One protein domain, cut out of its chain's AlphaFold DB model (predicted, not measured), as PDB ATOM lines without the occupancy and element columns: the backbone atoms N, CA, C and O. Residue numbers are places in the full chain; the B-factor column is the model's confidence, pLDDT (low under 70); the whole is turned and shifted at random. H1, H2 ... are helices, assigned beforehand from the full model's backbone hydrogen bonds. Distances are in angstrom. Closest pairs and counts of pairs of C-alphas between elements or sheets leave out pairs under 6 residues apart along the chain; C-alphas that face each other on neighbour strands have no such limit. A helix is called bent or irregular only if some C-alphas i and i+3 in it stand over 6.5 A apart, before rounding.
ATOM      1  N   LEU A 155      23.098  -8.547  -2.627       93.31
ATOM      2  CA  LEU A 155      22.502  -7.644  -1.634       93.31
ATOM      3  C   LEU A 155      22.834  -8.048  -0.188       93.31
ATOM      4  O   LEU A 155      22.178  -7.603   0.754       93.31
ATOM      5  N   SER A 156      23.841  -8.900   0.010       91.06
ATOM      6  CA  SER A 156      24.322  -9.253   1.348       91.06
ATOM      7  C   SER A 156      25.000  -8.060   2.030       91.06
ATOM      8  O   SER A 156      25.612  -7.223   1.368       91.06
ATOM      9  N   THR A 157      24.994  -8.014   3.367       85.12
ATOM     10  CA  THR A 157      25.689  -6.968   4.146       85.12
ATOM     11  C   THR A 157      27.156  -6.815   3.735       85.12
ATOM     12  O   THR A 157      27.671  -5.704   3.659       85.12
ATOM     13  N   LYS A 158      27.823  -7.933   3.416       87.56
ATOM     14  CA  LYS A 158      29.211  -7.937   2.944       87.56
ATOM     15  C   LYS A 158      29.358  -7.266   1.575       87.56
ATOM     16  O   LYS A 158      30.286  -6.486   1.403       87.56
ATOM     17  N   ALA A 159      28.483  -7.576   0.618       91.69
ATOM     18  CA  ALA A 159      28.517  -6.975  -0.716       91.69
ATOM     19  C   ALA A 159      28.165  -5.481  -0.664       91.69
ATOM     20  O   ALA A 159      28.878  -4.662  -1.232       91.69
ATOM     21  N   LEU A 160      27.143  -5.105   0.113       87.19
ATOM     22  CA  LEU A 160      26.762  -3.704   0.307       87.19
ATOM     23  C   LEU A 160      27.907  -2.864   0.885       87.19
ATOM     24  O   LEU A 160      28.133  -1.750   0.424       87.19
ATOM     25  N   ALA A 161      28.677  -3.407   1.832       84.94
ATOM     26  CA  ALA A 161      29.855  -2.726   2.368       84.94
ATOM     27  C   ALA A 161      30.952  -2.492   1.309       84.94
ATOM     28  O   ALA A 161      31.720  -1.544   1.432       84.94
ATOM     29  N   GLN A 162      31.030  -3.338   0.274       90.31
ATOM     30  CA  GLN A 162      31.955  -3.143  -0.849       90.31
ATOM     31  C   GLN A 162      31.465  -2.061  -1.815       90.31
ATOM     32  O   GLN A 162      32.289  -1.340  -2.365       90.31
ATOM     33  N   TYR A 163      30.149  -1.937  -2.006       90.25
ATOM     34  CA  TYR A 163      29.552  -0.919  -2.877       90.25
ATOM     35  C   TYR A 163      29.476   0.464  -2.226       90.25
ATOM     36  O   TYR A 163      29.296   1.452  -2.933       90.25
ATOM     37  N   ASP A 164      29.584   0.546  -0.896       85.81
ATOM     38  CA  ASP A 164      29.364   1.787  -0.151       85.81
ATOM     39  C   ASP A 164      30.171   2.983  -0.681       85.81
ATOM     40  O   ASP A 164      29.544   4.006  -0.946       85.81
ATOM     41  N   PRO A 165      31.491   2.895  -0.946       88.06
ATOM     42  CA  PRO A 165      32.248   4.046  -1.444       88.06
ATOM     43  C   PRO A 165      31.694   4.616  -2.759       88.06
ATOM     44  O   PRO A 165      31.517   5.830  -2.884       88.06
ATOM     45  N   ASP A 166      31.352   3.747  -3.711       91.69
ATOM     46  CA  ASP A 166      30.815   4.147  -5.015       91.69
ATOM     47  C   ASP A 166      29.382   4.696  -4.892       91.69
ATOM     48  O   ASP A 166      29.014   5.682  -5.545       91.69
ATOM     49  N   MET A 167      28.571   4.104  -4.005       89.94
ATOM     50  CA  MET A 167      27.239   4.620  -3.678       89.94
ATOM     51  C   MET A 167      27.327   6.015  -3.054       89.94
ATOM     52  O   MET A 167      26.627   6.921  -3.505       89.94
ATOM     53  N   GLN A 168      28.210   6.220  -2.069       87.69
ATOM     54  CA  GLN A 168      28.418   7.527  -1.439       87.69
ATOM     55  C   GLN A 168      28.918   8.568  -2.439       87.69
ATOM     56  O   GLN A 168      28.453   9.703  -2.402       87.69
ATOM     57  N   SER A 169      29.801   8.192  -3.372       91.38
ATOM     58  CA  SER A 169      30.236   9.093  -4.447       91.38
ATOM     59  C   SER A 169      29.052   9.566  -5.295       91.38
ATOM     60  O   SER A 169      28.927  10.755  -5.583       91.38
ATOM     61  N   THR A 170      28.161   8.649  -5.673       92.81
ATOM     62  CA  THR A 170      26.978   8.970  -6.489       92.81
ATOM     63  C   THR A 170      25.977   9.836  -5.718       92.81
ATOM     64  O   THR A 170      25.459  10.818  -6.250       92.81
ATOM     65  N   ILE A 171      25.732   9.512  -4.445       90.75
ATOM     66  CA  ILE A 171      24.878  10.308  -3.552       90.75
ATOM     67  C   ILE A 171      25.466  11.712  -3.368       90.75
ATOM     68  O   ILE A 171      24.725  12.690  -3.431       90.75
ATOM     69  N   GLY A 172      26.784  11.825  -3.201       91.25
ATOM     70  CA  GLY A 172      27.499  13.096  -3.099       91.25
ATOM     71  C   GLY A 172      27.265  13.984  -4.317       91.25
ATOM     72  O   GLY A 172      26.808  15.111  -4.162       91.25
ATOM     73  N   MET A 173      27.438  13.445  -5.530       93.88
ATOM     74  CA  MET A 173      27.149  14.177  -6.773       93.88
ATOM     75  C   MET A 173      25.708  14.706  -6.828       93.88
ATOM     76  O   MET A 173      25.467  15.830  -7.269       93.88
ATOM     77  N   PHE A 174      24.744  13.902  -6.376       94.19
ATOM     78  CA  PHE A 174      23.342  14.310  -6.324       94.19
ATOM     79  C   PHE A 174      23.102  15.436  -5.303       94.19
ATOM     80  O   PHE A 174      22.428  16.418  -5.614       94.19
ATOM     81  N   LEU A 175      23.686  15.335  -4.106       92.06
ATOM     82  CA  LEU A 175      23.586  16.369  -3.072       92.06
ATOM     83  C   LEU A 175      24.282  17.674  -3.486       92.06
ATOM     84  O   LEU A 175      23.734  18.751  -3.249       92.06
ATOM     85  N   ASP A 176      25.429  17.593  -4.160       93.75
ATOM     86  CA  ASP A 176      26.150  18.752  -4.696       93.75
ATOM     87  C   ASP A 176      25.338  19.472  -5.780       93.75
ATOM     88  O   ASP A 176      25.296  20.706  -5.824       93.75
ATOM     89  N   ALA A 177      24.626  18.721  -6.627       95.31
ATOM     90  CA  ALA A 177      23.716  19.291  -7.616       95.31
ATOM     91  C   ALA A 177      22.548  20.043  -6.950       95.31
ATOM     92  O   ALA A 177      22.228  21.164  -7.359       95.31
ATOM     93  N   ILE A 178      21.959  19.479  -5.886       94.56
ATOM     94  CA  ILE A 178      20.920  20.151  -5.088       94.56
ATOM     95  C   ILE A 178      21.473  21.434  -4.457       94.56
ATOM     96  O   ILE A 178      20.843  22.490  -4.550       94.56
ATOM     97  N   ALA A 179      22.650  21.362  -3.831       93.69
ATOM     98  CA  ALA A 179      23.287  22.504  -3.182       93.69
ATOM     99  C   ALA A 179      23.603  23.625  -4.183       93.69
ATOM    100  O   ALA A 179      23.368  24.798  -3.893       93.69
ATOM    101  N   THR A 180      24.067  23.263  -5.381       96.06
ATOM    102  CA  THR A 180      24.327  24.200  -6.481       96.06
ATOM    103  C   THR A 180      23.041  24.893  -6.926       96.06
ATOM    104  O   THR A 180      23.000  26.118  -7.030       96.06
ATOM    105  N   ALA A 181      21.960  24.139  -7.134       95.44
ATOM    106  CA  ALA A 181      20.674  24.707  -7.529       95.44
ATOM    107  C   ALA A 181      20.038  25.596  -6.449       95.44
ATOM    108  O   ALA A 181      19.298  26.528  -6.774       95.44
ATOM    109  N   GLY A 182      20.330  25.308  -5.180       96.38
ATOM    110  CA  GLY A 182      19.958  26.129  -4.033       96.38
ATOM    111  C   GLY A 182      20.924  27.274  -3.733       96.38
ATOM    112  O   GLY A 182      20.769  27.915  -2.697       96.38
ATOM    113  N   GLU A 183      21.927  27.525  -4.583       95.69
ATOM    114  CA  GLU A 183      22.938  28.579  -4.396       95.69
ATOM    115  C   GLU A 183      23.592  28.514  -3.001       95.69
ATOM    116  O   GLU A 183      23.692  29.506  -2.280       95.69
ATOM    117  N   GLY A 184      23.967  27.305  -2.564       90.06
ATOM    118  CA  GLY A 184      24.543  27.073  -1.236       90.06
ATOM    119  C   GLY A 184      23.564  27.296  -0.075       90.06
ATOM    120  O   GLY A 184      23.992  27.495   1.059       90.06
ATOM    121  N   GLY A 185      22.255  27.280  -0.347       90.00
ATOM    122  CA  GLY A 185      21.185  27.527   0.623       90.00
ATOM    123  C   GLY A 185      20.597  28.940   0.570       90.00
ATOM    124  O   GLY A 185      19.632  29.210   1.284       90.00
ATOM    125  N   ALA A 186      21.124  29.831  -0.279       94.94
ATOM    126  CA  ALA A 186      20.557  31.166  -0.486       94.94
ATOM    127  C   ALA A 186      19.200  31.130  -1.212       94.94
ATOM    128  O   ALA A 186      18.379  32.036  -1.055       94.94
ATOM    129  N   LYS A 187      18.945  30.067  -1.981       95.81
ATOM    130  CA  LYS A 187      17.736  29.877  -2.773       95.81
ATOM    131  C   LYS A 187      17.008  28.604  -2.355       95.81
ATOM    132  O   LYS A 187      17.589  27.524  -2.275       95.81
ATOM    133  N   ALA A 188      15.703  28.725  -2.128       94.12
ATOM    134  CA  ALA A 188      14.856  27.569  -1.869       94.12
ATOM    135  C   ALA A 188      14.766  26.669  -3.113       94.12
ATOM    136  O   ALA A 188      14.588  27.153  -4.233       94.12
ATOM    137  N   VAL A 189      14.834  25.356  -2.898       93.44
ATOM    138  CA  VAL A 189      14.654  24.334  -3.937       93.44
ATOM    139  C   VAL A 189      13.379  23.541  -3.681       93.44
ATOM    140  O   VAL A 189      13.033  23.248  -2.536       93.44
ATOM    141  N   ASN A 190      12.678  23.161  -4.748       91.81
ATOM    142  CA  ASN A 190      11.554  22.240  -4.645       91.81
ATOM    143  C   ASN A 190      12.078  20.803  -4.560       91.81
ATOM    144  O   ASN A 190      12.476  20.217  -5.562       91.81
ATOM    145  N   VAL A 191      12.075  20.227  -3.358       88.38
ATOM    146  CA  VAL A 191      12.602  18.873  -3.124       88.38
ATOM    147  C   VAL A 191      11.834  17.786  -3.889       88.38
ATOM    148  O   VAL A 191      12.404  16.744  -4.188       88.38
ATOM    149  N   THR A 192      10.573  18.033  -4.263       89.56
ATOM    150  CA  THR A 192       9.768  17.095  -5.066       89.56
ATOM    151  C   THR A 192      10.402  16.845  -6.429       89.56
ATOM    152  O   THR A 192      10.505  15.696  -6.854       89.56
ATOM    153  N   ASP A 193      10.890  17.908  -7.074       91.62
ATOM    154  CA  ASP A 193      11.512  17.828  -8.398       91.62
ATOM    155  C   ASP A 193      12.830  17.046  -8.335       91.62
ATOM    156  O   ASP A 193      13.162  16.295  -9.246       91.62
ATOM    157  N   TRP A 194      13.560  17.166  -7.222       93.44
ATOM    158  CA  TRP A 194      14.799  16.424  -6.989       93.44
ATOM    159  C   TRP A 194      14.552  14.951  -6.688       93.44
ATOM    160  O   TRP A 194      15.246  14.080  -7.210       93.44
ATOM    161  N   ILE A 195      13.550  14.653  -5.865       92.50
ATOM    162  CA  ILE A 195      13.203  13.278  -5.506       92.50
ATOM    163  C   ILE A 195      12.698  12.496  -6.723       92.50
ATOM    164  O   ILE A 195      12.912  11.290  -6.785       92.50
ATOM    165  N   ALA A 196      12.113  13.162  -7.721       89.69
ATOM    166  CA  ALA A 196      11.687  12.528  -8.967       89.69
ATOM    167  C   ALA A 196      12.836  11.883  -9.776       89.69
ATOM    168  O   ALA A 196      12.563  11.036 -10.620       89.69
ATOM    169  N   TYR A 197      14.105  12.230  -9.514       92.00
ATOM    170  CA  TYR A 197      15.265  11.568 -10.132       92.00
ATOM    171  C   TYR A 197      15.646  10.233  -9.473       92.00
ATOM    172  O   TYR A 197      16.508   9.522  -9.993       92.00
ATOM    173  N   LEU A 198      15.059   9.890  -8.324       92.75
ATOM    174  CA  LEU A 198      15.313   8.619  -7.645       92.75
ATOM    175  C   LEU A 198      14.403   7.512  -8.206       92.75
ATOM    176  O   LEU A 198      13.423   7.774  -8.902       92.75
ATOM    177  N   ALA A 199      14.714   6.255  -7.884       92.81
ATOM    178  CA  ALA A 199      13.871   5.119  -8.262       92.81
ATOM    179  C   ALA A 199      12.471   5.223  -7.626       92.81
ATOM    180  O   ALA A 199      12.375   5.456  -6.422       92.81
ATOM    181  N   ASP A 200      11.408   4.968  -8.396       90.50
ATOM    182  CA  ASP A 200       9.999   5.221  -8.035       90.50
ATOM    183  C   ASP A 200       9.605   4.863  -6.591       90.50
ATOM    184  O   ASP A 200       9.006   5.674  -5.881       90.50
ATOM    185  N   THR A 201       9.942   3.656  -6.123       91.69
ATOM    186  CA  THR A 201       9.590   3.192  -4.766       91.69
ATOM    187  C   THR A 201      10.346   3.954  -3.676       91.69
ATOM    188  O   THR A 201       9.760   4.311  -2.647       91.69
ATOM    189  N   THR A 202      11.621   4.258  -3.912       93.69
ATOM    190  CA  THR A 202      12.451   5.101  -3.045       93.69
ATOM    191  C   THR A 202      11.932   6.536  -3.041       93.69
ATOM    192  O   THR A 202      11.756   7.109  -1.967       93.69
ATOM    193  N   SER A 203      11.608   7.090  -4.213       94.00
ATOM    194  CA  SER A 203      11.050   8.435  -4.379       94.00
ATOM    195  C   SER A 203       9.753   8.604  -3.601       94.00
ATOM    196  O   SER A 203       9.617   9.534  -2.804       94.00
ATOM    197  N   ASN A 204       8.822   7.661  -3.769       91.56
ATOM    198  CA  ASN A 204       7.539   7.663  -3.078       91.56
ATOM    199  C   ASN A 204       7.715   7.549  -1.553       91.56
ATOM    200  O   ASN A 204       7.055   8.248  -0.787       91.56
ATOM    201  N   THR A 205       8.639   6.714  -1.082       94.06
ATOM    202  CA  THR A 205       8.906   6.609   0.361       94.06
ATOM    203  C   THR A 205       9.496   7.911   0.906       94.06
ATOM    204  O   THR A 205       9.019   8.442   1.909       94.06
ATOM    205  N   LEU A 206      10.493   8.475   0.220       94.81
ATOM    206  CA  LEU A 206      11.205   9.667   0.670       94.81
ATOM    207  C   LEU A 206      10.318  10.917   0.663       94.81
ATOM    208  O   LEU A 206      10.338  11.680   1.628       94.81
ATOM    209  N   ILE A 207       9.502  11.115  -0.378       93.88
ATOM    210  CA  ILE A 207       8.601  12.271  -0.446       93.88
ATOM    211  C   ILE A 207       7.568  12.245   0.686       93.88
ATOM    212  O   ILE A 207       7.317  13.278   1.308       93.88
ATOM    213  N   ASN A 208       7.027  11.069   1.024       94.31
ATOM    214  CA  ASN A 208       6.090  10.927   2.137       94.31
ATOM    215  C   ASN A 208       6.788  11.134   3.490       94.31
ATOM    216  O   ASN A 208       6.249  11.844   4.340       94.31
ATOM    217  N   ALA A 209       7.997  10.595   3.680       95.81
ATOM    218  CA  ALA A 209       8.770  10.809   4.904       95.81
ATOM    219  C   ALA A 209       9.035  12.304   5.145       95.81
ATOM    220  O   ALA A 209       8.758  12.825   6.228       95.81
ATOM    221  N   LEU A 210       9.510  13.022   4.121       94.69
ATOM    222  CA  LEU A 210       9.759  14.461   4.209       94.69
ATOM    223  C   LEU A 210       8.473  15.260   4.419       94.69
ATOM    224  O   LEU A 210       8.463  16.187   5.230       94.69
ATOM    225  N   TYR A 211       7.383  14.888   3.744       94.50
ATOM    226  CA  TYR A 211       6.076  15.498   3.966       94.50
ATOM    227  C   TYR A 211       5.664  15.391   5.440       94.50
ATOM    228  O   TYR A 211       5.399  16.418   6.068       94.50
ATOM    229  N   TYR A 212       5.683  14.196   6.037       95.75
ATOM    230  CA  TYR A 212       5.307  14.024   7.442       95.75
ATOM    231  C   TYR A 212       6.256  14.757   8.397       95.75
ATOM    232  O   TYR A 212       5.792  15.448   9.304       95.75
ATOM    233  N   LEU A 213       7.572  14.705   8.170       96.25
ATOM    234  CA  LEU A 213       8.535  15.458   8.983       96.25
ATOM    235  C   LEU A 213       8.288  16.973   8.916       96.25
ATOM    236  O   LEU A 213       8.301  17.634   9.954       96.25
ATOM    237  N   SER A 214       7.974  17.513   7.733       95.19
ATOM    238  CA  SER A 214       7.652  18.938   7.557       95.19
ATOM    239  C   SER A 214       6.381  19.359   8.307       95.19
ATOM    240  O   SER A 214       6.278  20.485   8.794       95.19
ATOM    241  N   ARG A 215       5.418  18.439   8.453       96.75
ATOM    242  CA  ARG A 215       4.177  18.646   9.213       96.75
ATOM    243  C   ARG A 215       4.372  18.468  10.719       96.75
ATOM    244  O   ARG A 215       3.536  18.936  11.492       96.75
ATOM    245  N   HIS A 216       5.481  17.861  11.143       96.75
ATOM    246  CA  HIS A 216       5.809  17.612  12.546       96.75
ATOM    247  C   HIS A 216       7.227  18.100  12.913       96.75
ATOM    248  O   HIS A 216       8.111  17.288  13.205       96.75
ATOM    249  N   PRO A 217       7.453  19.427  13.022       96.38
ATOM    250  CA  PRO A 217       8.791  20.001  13.228       96.38
ATOM    251  C   PRO A 217       9.500  19.579  14.523       96.38
ATOM    252  O   PRO A 217      10.702  19.792  14.674       96.38
ATOM    253  N   HIS A 218       8.768  19.047  15.506       97.31
ATOM    254  CA  HIS A 218       9.359  18.498  16.729       97.31
ATOM    255  C   HIS A 218      10.049  17.152  16.463       97.31
ATOM    256  O   HIS A 218      11.189  16.977  16.884       97.31
ATOM    257  N   HIS A 219       9.422  16.253  15.693       96.50
ATOM    258  CA  HIS A 219      10.040  14.997  15.255       96.50
ATOM    259  C   HIS A 219      11.237  15.254  14.338       96.50
ATOM    260  O   HIS A 219      12.279  14.628  14.509       96.50
ATOM    261  N   GLN A 220      11.127  16.221  13.422       96.88
ATOM    262  CA  GLN A 220      12.244  16.612  12.560       96.88
ATOM    263  C   GLN A 220      13.463  17.069  13.372       96.88
ATOM    264  O   GLN A 220      14.567  16.578  13.144       96.88
ATOM    265  N   ARG A 221      13.265  17.962  14.352       97.31
ATOM    266  CA  ARG A 221      14.348  18.431  15.229       97.31
ATOM    267  C   ARG A 221      14.940  17.301  16.068       97.31
ATOM    268  O   ARG A 221      16.156  17.184  16.134       97.31
ATOM    269  N   ALA A 222      14.107  16.441  16.652       96.19
ATOM    270  CA  ALA A 222      14.577  15.292  17.427       96.19
ATOM    271  C   ALA A 222      15.421  14.320  16.580       96.19
ATOM    272  O   ALA A 222      16.461  13.839  17.037       96.19
ATOM    273  N   LEU A 223      15.017  14.077  15.327       95.94
ATOM    274  CA  LEU A 223      15.773  13.250  14.388       95.94
ATOM    275  C   LEU A 223      17.118  13.898  14.042       95.94
ATOM    276  O   LEU A 223      18.149  13.235  14.109       95.94
ATOM    277  N   GLN A 224      17.125  15.200  13.747       95.06
ATOM    278  CA  GLN A 224      18.354  15.955  13.483       95.06
ATOM    279  C   GLN A 224      19.313  15.930  14.678       95.06
ATOM    280  O   GLN A 224      20.501  15.689  14.487       95.06
ATOM    281  N   THR A 225      18.818  16.118  15.907       95.06
ATOM    282  CA  THR A 225      19.637  16.029  17.127       95.06
ATOM    283  C   THR A 225      20.234  14.633  17.303       95.06
ATOM    284  O   THR A 225      21.422  14.517  17.590       95.06
ATOM    285  N   SER A 226      19.441  13.580  17.082       93.75
ATOM    286  CA  SER A 226      19.909  12.191  17.197       93.75
ATOM    287  C   SER A 226      21.002  11.880  16.166       93.75
ATOM    288  O   SER A 226      22.034  11.303  16.497       93.75
ATOM    289  N   LEU A 227      20.824  12.331  14.919       94.38
ATOM    290  CA  LEU A 227      21.824  12.165  13.863       94.38
ATOM    291  C   LEU A 227      23.082  13.006  14.113       94.38
ATOM    292  O   LEU A 227      24.185  12.520  13.880       94.38
ATOM    293  N   ALA A 228      22.950  14.230  14.624       94.25
ATOM    294  CA  ALA A 228      24.094  15.070  14.982       94.25
ATOM    295  C   ALA A 228      24.923  14.463  16.127       94.25
ATOM    296  O   ALA A 228      26.148  14.553  16.108       94.25
ATOM    297  N   ALA A 229      24.275  13.800  17.091       93.12
ATOM    298  CA  ALA A 229      24.970  13.052  18.138       93.12
ATOM    299  C   ALA A 229      25.747  11.856  17.561       93.12
ATOM    300  O   ALA A 229      26.888  11.611  17.955       93.12
ATOM    301  N   LEU A 230      25.164  11.148  16.585       94.31
ATOM    302  CA  LEU A 230      25.844  10.047  15.904       94.31
ATOM    303  C   LEU A 230      27.000  10.543  15.016       94.31
ATOM    304  O   LEU A 230      28.027   9.868  14.937       94.31
ATOM    305  N   PHE A 231      26.874  11.722  14.403       94.94
ATOM    306  CA  PHE A 231      27.834  12.320  13.467       94.94
ATOM    307  C   PHE A 231      28.272  13.730  13.911       94.94
ATOM    308  O   PHE A 231      27.874  14.727  13.301       94.94
ATOM    309  N   PRO A 232      29.127  13.853  14.945       91.12
ATOM    310  CA  PRO A 232      29.514  15.153  15.502       91.12
ATOM    311  C   PRO A 232      30.352  16.011  14.542       91.12
ATOM    312  O   PRO A 232      30.391  17.228  14.685       91.12
ATOM    313  N   GLY A 233      31.000  15.399  13.541       90.62
ATOM    314  CA  GLY A 233      31.690  16.112  12.458       90.62
ATOM    315  C   GLY A 233      30.754  16.579  11.337       90.62
ATOM    316  O   GLY A 233      31.222  16.990  10.278       90.62
ATOM    317  N   GLY A 234      29.437  16.472  11.538       87.81
ATOM    318  CA  GLY A 234      28.429  16.822  10.548       87.81
ATOM    319  C   GLY A 234      28.440  15.893   9.326       87.81
ATOM    320  O   GLY A 234      28.969  14.776   9.398       87.81
ATOM    321  N   PRO A 235      27.877  16.346   8.189       81.12
ATOM    322  CA  PRO A 235      27.751  15.543   6.970       81.12
ATOM    323  C   PRO A 235      29.077  14.979   6.444       81.12
ATOM    324  O   PRO A 235      29.107  13.856   5.960       81.12
ATOM    325  N   ALA A 236      30.189  15.702   6.613       83.69
ATOM    326  CA  ALA A 236      31.515  15.243   6.186       83.69
ATOM    327  C   ALA A 236      32.030  14.022   6.974       83.69
ATOM    328  O   ALA A 236      32.942  13.336   6.523       83.69
ATOM    329  N   SER A 237      31.460  13.747   8.153       86.38
ATOM    330  CA  SER A 237      31.790  12.571   8.970       86.38
ATOM    331  C   SER A 237      30.879  11.367   8.716       86.38
ATOM    332  O   SER A 237      31.010  10.343   9.393       86.38
ATOM    333  N   PHE A 238      29.939  11.486   7.773       87.00
ATOM    334  CA  PHE A 238      29.006  10.420   7.444       87.00
ATOM    335  C   PHE A 238      29.726   9.221   6.823       87.00
ATOM    336  O   PHE A 238      30.484   9.355   5.866       87.00
ATOM    337  N   THR A 239      29.434   8.030   7.342       85.12
ATOM    338  CA  THR A 239      29.741   6.756   6.687       85.12
ATOM    339  C   THR A 239      28.576   5.803   6.910       85.12
ATOM    340  O   THR A 239      27.982   5.778   7.998       85.12
ATOM    341  N   TYR A 240      28.255   4.982   5.911       83.62
ATOM    342  CA  TYR A 240      27.186   3.996   6.052       83.62
ATOM    343  C   TYR A 240      27.493   2.989   7.161       83.62
ATOM    344  O   TYR A 240      26.610   2.654   7.944       83.62
ATOM    345  N   ALA A 241      28.754   2.566   7.296       85.00
ATOM    346  CA  ALA A 241      29.175   1.650   8.355       85.00
ATOM    347  C   ALA A 241      28.839   2.179   9.762       85.00
ATOM    348  O   ALA A 241      28.346   1.429  10.604       85.00
ATOM    349  N   ARG A 242      29.051   3.479  10.013       89.88
ATOM    350  CA  ARG A 242      28.711   4.112  11.294       89.88
ATOM    351  C   ARG A 242      27.203   4.238  11.489       89.88
ATOM    352  O   ARG A 242      26.723   3.983  12.591       89.88
ATOM    353  N   LEU A 243      26.459   4.579  10.434       89.88
ATOM    354  CA  LEU A 243      24.994   4.595  10.479       89.88
ATOM    355  C   LEU A 243      24.430   3.205  10.812       89.88
ATOM    356  O   LEU A 243      23.600   3.076  11.705       89.88
ATOM    357  N   ALA A 244      24.904   2.172  10.116       87.69
ATOM    358  CA  ALA A 244      24.473   0.791  10.300       87.69
ATOM    359  C   ALA A 244      24.789   0.278  11.712       87.69
ATOM    360  O   ALA A 244      23.937  -0.348  12.338       87.69
ATOM    361  N   ALA A 245      25.978   0.590  12.240       90.12
ATOM    362  CA  ALA A 245      26.341   0.263  13.614       90.12
ATOM    363  C   ALA A 245      25.431   0.968  14.634       90.12
ATOM    364  O   ALA A 245      24.939   0.316  15.550       90.12
ATOM    365  N   GLY A 246      25.148   2.263  14.444       92.38
ATOM    366  CA  GLY A 246      24.244   3.019  15.316       92.38
ATOM    367  C   GLY A 246      22.801   2.511  15.271       92.38
ATOM    368  O   GLY A 246      22.144   2.419  16.302       92.38
ATOM    369  N   LEU A 247      22.302   2.109  14.096       89.75
ATOM    370  CA  LEU A 247      20.994   1.455  13.965       89.75
ATOM    371  C   LEU A 247      20.959   0.113  14.707       89.75
ATOM    372  O   LEU A 247      20.022  -0.139  15.459       89.75
ATOM    373  N   ALA A 248      21.991  -0.722  14.546       90.12
ATOM    374  CA  ALA A 248      22.088  -2.014  15.225       90.12
ATOM    375  C   ALA A 248      22.210  -1.881  16.755       90.12
ATOM    376  O   ALA A 248      21.705  -2.732  17.485       90.12
ATOM    377  N   ALA A 249      22.861  -0.817  17.235       93.00
ATOM    378  CA  ALA A 249      22.982  -0.494  18.655       93.00
ATOM    379  C   ALA A 249      21.741   0.210  19.237       93.00
ATOM    380  O   ALA A 249      21.599   0.286  20.455       93.00
ATOM    381  N   GLY A 250      20.830   0.701  18.388       91.38
ATOM    382  CA  GLY A 250      19.662   1.472  18.815       91.38
ATOM    383  C   GLY A 250      19.966   2.931  19.176       91.38
ATOM    384  O   GLY A 250      19.180   3.545  19.892       91.38
ATOM    385  N   ASP A 251      21.063   3.502  18.671       92.06
ATOM    386  CA  ASP A 251      21.501   4.884  18.943       92.06
ATOM    387  C   ASP A 251      20.660   5.936  18.199       92.06
ATOM    388  O   ASP A 251      20.560   7.090  18.616       92.06
ATOM    389  N   VAL A 252      20.040   5.548  17.079       92.44
ATOM    390  CA  VAL A 252      19.193   6.420  16.242       92.44
ATOM    391  C   VAL A 252      17.812   5.802  15.986       92.44
ATOM    392  O   VAL A 252      17.389   5.666  14.835       92.44
ATOM    393  N   PRO A 253      17.054   5.451  17.044       92.56
ATOM    394  CA  PRO A 253      15.812   4.683  16.918       92.56
ATOM    395  C   PRO A 253      14.728   5.462  16.164       92.56
ATOM    396  O   PRO A 253      13.870   4.879  15.508       92.56
ATOM    397  N   LEU A 254      14.788   6.798  16.214       94.44
ATOM    398  CA  LEU A 254      13.835   7.656  15.525       94.44
ATOM    399  C   LEU A 254      13.987   7.601  13.998       94.44
ATOM    400  O   LEU A 254      12.996   7.793  13.300       94.44
ATOM    401  N   LEU A 255      15.184   7.324  13.466       95.00
ATOM    402  CA  LEU A 255      15.362   7.174  12.019       95.00
ATOM    403  C   LEU A 255      14.598   5.947  11.511       95.00
ATOM    404  O   LEU A 255      13.804   6.060  10.579       95.00
ATOM    405  N   ASP A 256      14.803   4.802  12.162       93.00
ATOM    406  CA  ASP A 256      14.120   3.554  11.820       93.00
ATOM    407  C   ASP A 256      12.602   3.672  12.034       93.00
ATOM    408  O   ASP A 256      11.812   3.292  11.170       93.00
ATOM    409  N   ALA A 257      12.175   4.306  13.132       94.81
ATOM    410  CA  ALA A 257      10.762   4.562  13.399       94.81
ATOM    411  C   ALA A 257      10.109   5.445  12.322       94.81
ATOM    412  O   ALA A 257       9.014   5.130  11.866       94.81
ATOM    413  N   VAL A 258      10.770   6.521  11.876       96.00
ATOM    414  CA  VAL A 258      10.247   7.397  10.812       96.00
ATOM    415  C   VAL A 258      10.120   6.642   9.491       96.00
ATOM    416  O   VAL A 258       9.104   6.786   8.811       96.00
ATOM    417  N   ILE A 259      11.115   5.828   9.127       94.12
ATOM    418  CA  ILE A 259      11.090   5.028   7.894       94.12
ATOM    419  C   ILE A 259       9.937   4.015   7.938       94.12
ATOM    420  O   ILE A 259       9.109   3.980   7.023       94.12
ATOM    421  N   ASN A 260       9.834   3.241   9.020       93.88
ATOM    422  CA  ASN A 260       8.790   2.230   9.180       93.88
ATOM    423  C   ASN A 260       7.388   2.847   9.270       93.88
ATOM    424  O   ASN A 260       6.471   2.363   8.609       93.88
ATOM    425  N   GLU A 261       7.212   3.942  10.013       95.25
ATOM    426  CA  GLU A 261       5.917   4.620  10.134       95.25
ATOM    427  C   GLU A 261       5.489   5.270   8.815       95.25
ATOM    428  O   GLU A 261       4.316   5.206   8.442       95.25
ATOM    429  N   THR A 262       6.442   5.819   8.053       94.94
ATOM    430  CA  THR A 262       6.170   6.316   6.699       94.94
ATOM    431  C   THR A 262       5.631   5.194   5.820       94.94
ATOM    432  O   THR A 262       4.581   5.365   5.211       94.94
ATOM    433  N   MET A 263       6.290   4.032   5.784       92.31
ATOM    434  CA  MET A 263       5.834   2.893   4.977       92.31
ATOM    435  C   MET A 263       4.546   2.253   5.513       92.31
ATOM    436  O   MET A 263       3.780   1.692   4.727       92.31
ATOM    437  N   ARG A 264       4.269   2.365   6.819       90.69
ATOM    438  CA  ARG A 264       2.999   1.941   7.424       90.69
ATOM    439  C   ARG A 264       1.837   2.821   6.957       90.69
ATOM    440  O   ARG A 264       0.780   2.294   6.626       90.69
ATOM    441  N   LEU A 265       2.027   4.142   6.932       90.94
ATOM    442  CA  LEU A 265       1.015   5.120   6.512       90.94
ATOM    443  C   LEU A 265       0.872   5.211   4.986       90.94
ATOM    444  O   LEU A 265      -0.227   5.399   4.459       90.94
ATOM    445  N   LYS A 266       2.000   5.137   4.276       91.06
ATOM    446  CA  LYS A 266       2.147   5.346   2.833       91.06
ATOM    447  C   LYS A 266       3.115   4.304   2.265       91.06
ATOM    448  O   LYS A 266       4.296   4.596   2.073       91.06
TER     449      LYS A 266
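What this domain is: This is residues 155 to 266 of the 319 residues of the protein "Putative cytochrome p450" of Diplodia seriata (UniProt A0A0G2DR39). Seven helices form an open frame: the long H1 runs along one side, the touching helices H3, H4 and H7 make the opposite side, and the short H2 and the helix H6 lie between these sides at different places along H1. H1 has a kink of 50 degrees near residue 164 and touches no other helix, while the small H5 lies in the turn from H4 to H6. The printed part has 112 residues with seven named helices, H1 to H7 in order along the chain, and no named strand; its class is all helix. It is compact, with a radius of gyration of the C-alphas of 14.8 A, and its rounded outline spans 37 by 30 by 30 A.

Where its parts are: H1, residues 157 to 181, begins at C-alpha 157 (25.689, -6.968, 4.146) and is 34.1 A long. It is irregular: C-alphas 162 and 165 are 7.2 A apart. H2 is residues 191 to 195, 6.1 A. H3, residues 200 to 215, is 22.6 A long and begins at C-alpha 200 (9.999, 5.221, -8.035). H4 is residues 217 to 230, 19.9 A, and H5 residues 234 to 237, 5.6 A. H6 is residues 240 to 249, 14.0 A. H7, residues 253 to 265, is 18.1 A long and ends at C-alpha 265 (1.015, 5.120, 6.512).

How they stand to each other: H3 is the hub, touching H2, H4 and H7. Residues 205 to 212 of H3 touch residues 258 to 263 of H7; the closest C-alphas, of Ala 209 and Thr 262, are 5.5 A apart, and the helices are only just about perpendicular at 70.3 degrees. H3 and H4 touch only at the corner by their link, and only just, with 3 pairs of C-alphas within 8 A; the closest are those of Leu 213 and Gln 220, 5.3 A apart. H4 touches H7 with residues 222 to 226 alone, closest at the C-alphas of Leu 223 and Leu 254, 6.0 A, at a steep tilt of 42 degrees, opposite ways. H2 touches residues 203 to 207 of H3, closest at the C-alphas of Ile 195 and Ser 203, 5.4 A. H1 is close to but not clearly touching H6, where the closest C-alphas, of Asp 164 and Tyr 240, are 6.9 A apart. H1 is also close to but not clearly touching H2, with the C-alphas of Ile 178 and Trp 194 closest at 7.4 A. H5 is close to but not clearly touching H4, closest at the C-alphas of Ala 228 and Gly 234, 6.4 A. H1 and H3 are apart. In H2, H3, H4, H6 and H7 every O i to N i+4 pair is within hydrogen-bond range; in H1 it is 19 of 21, and H5 is too short for such a pair.

The domain as a whole: The two C-alphas farthest apart, of Ser 156 and Ala 186, are 40.6 A from each other. The printed part has no cut. The link from H1 to H2 is short, the other links are tight, and there is no long link. The mean pLDDT of the printed part is 92.2, and no printed residue is under 70.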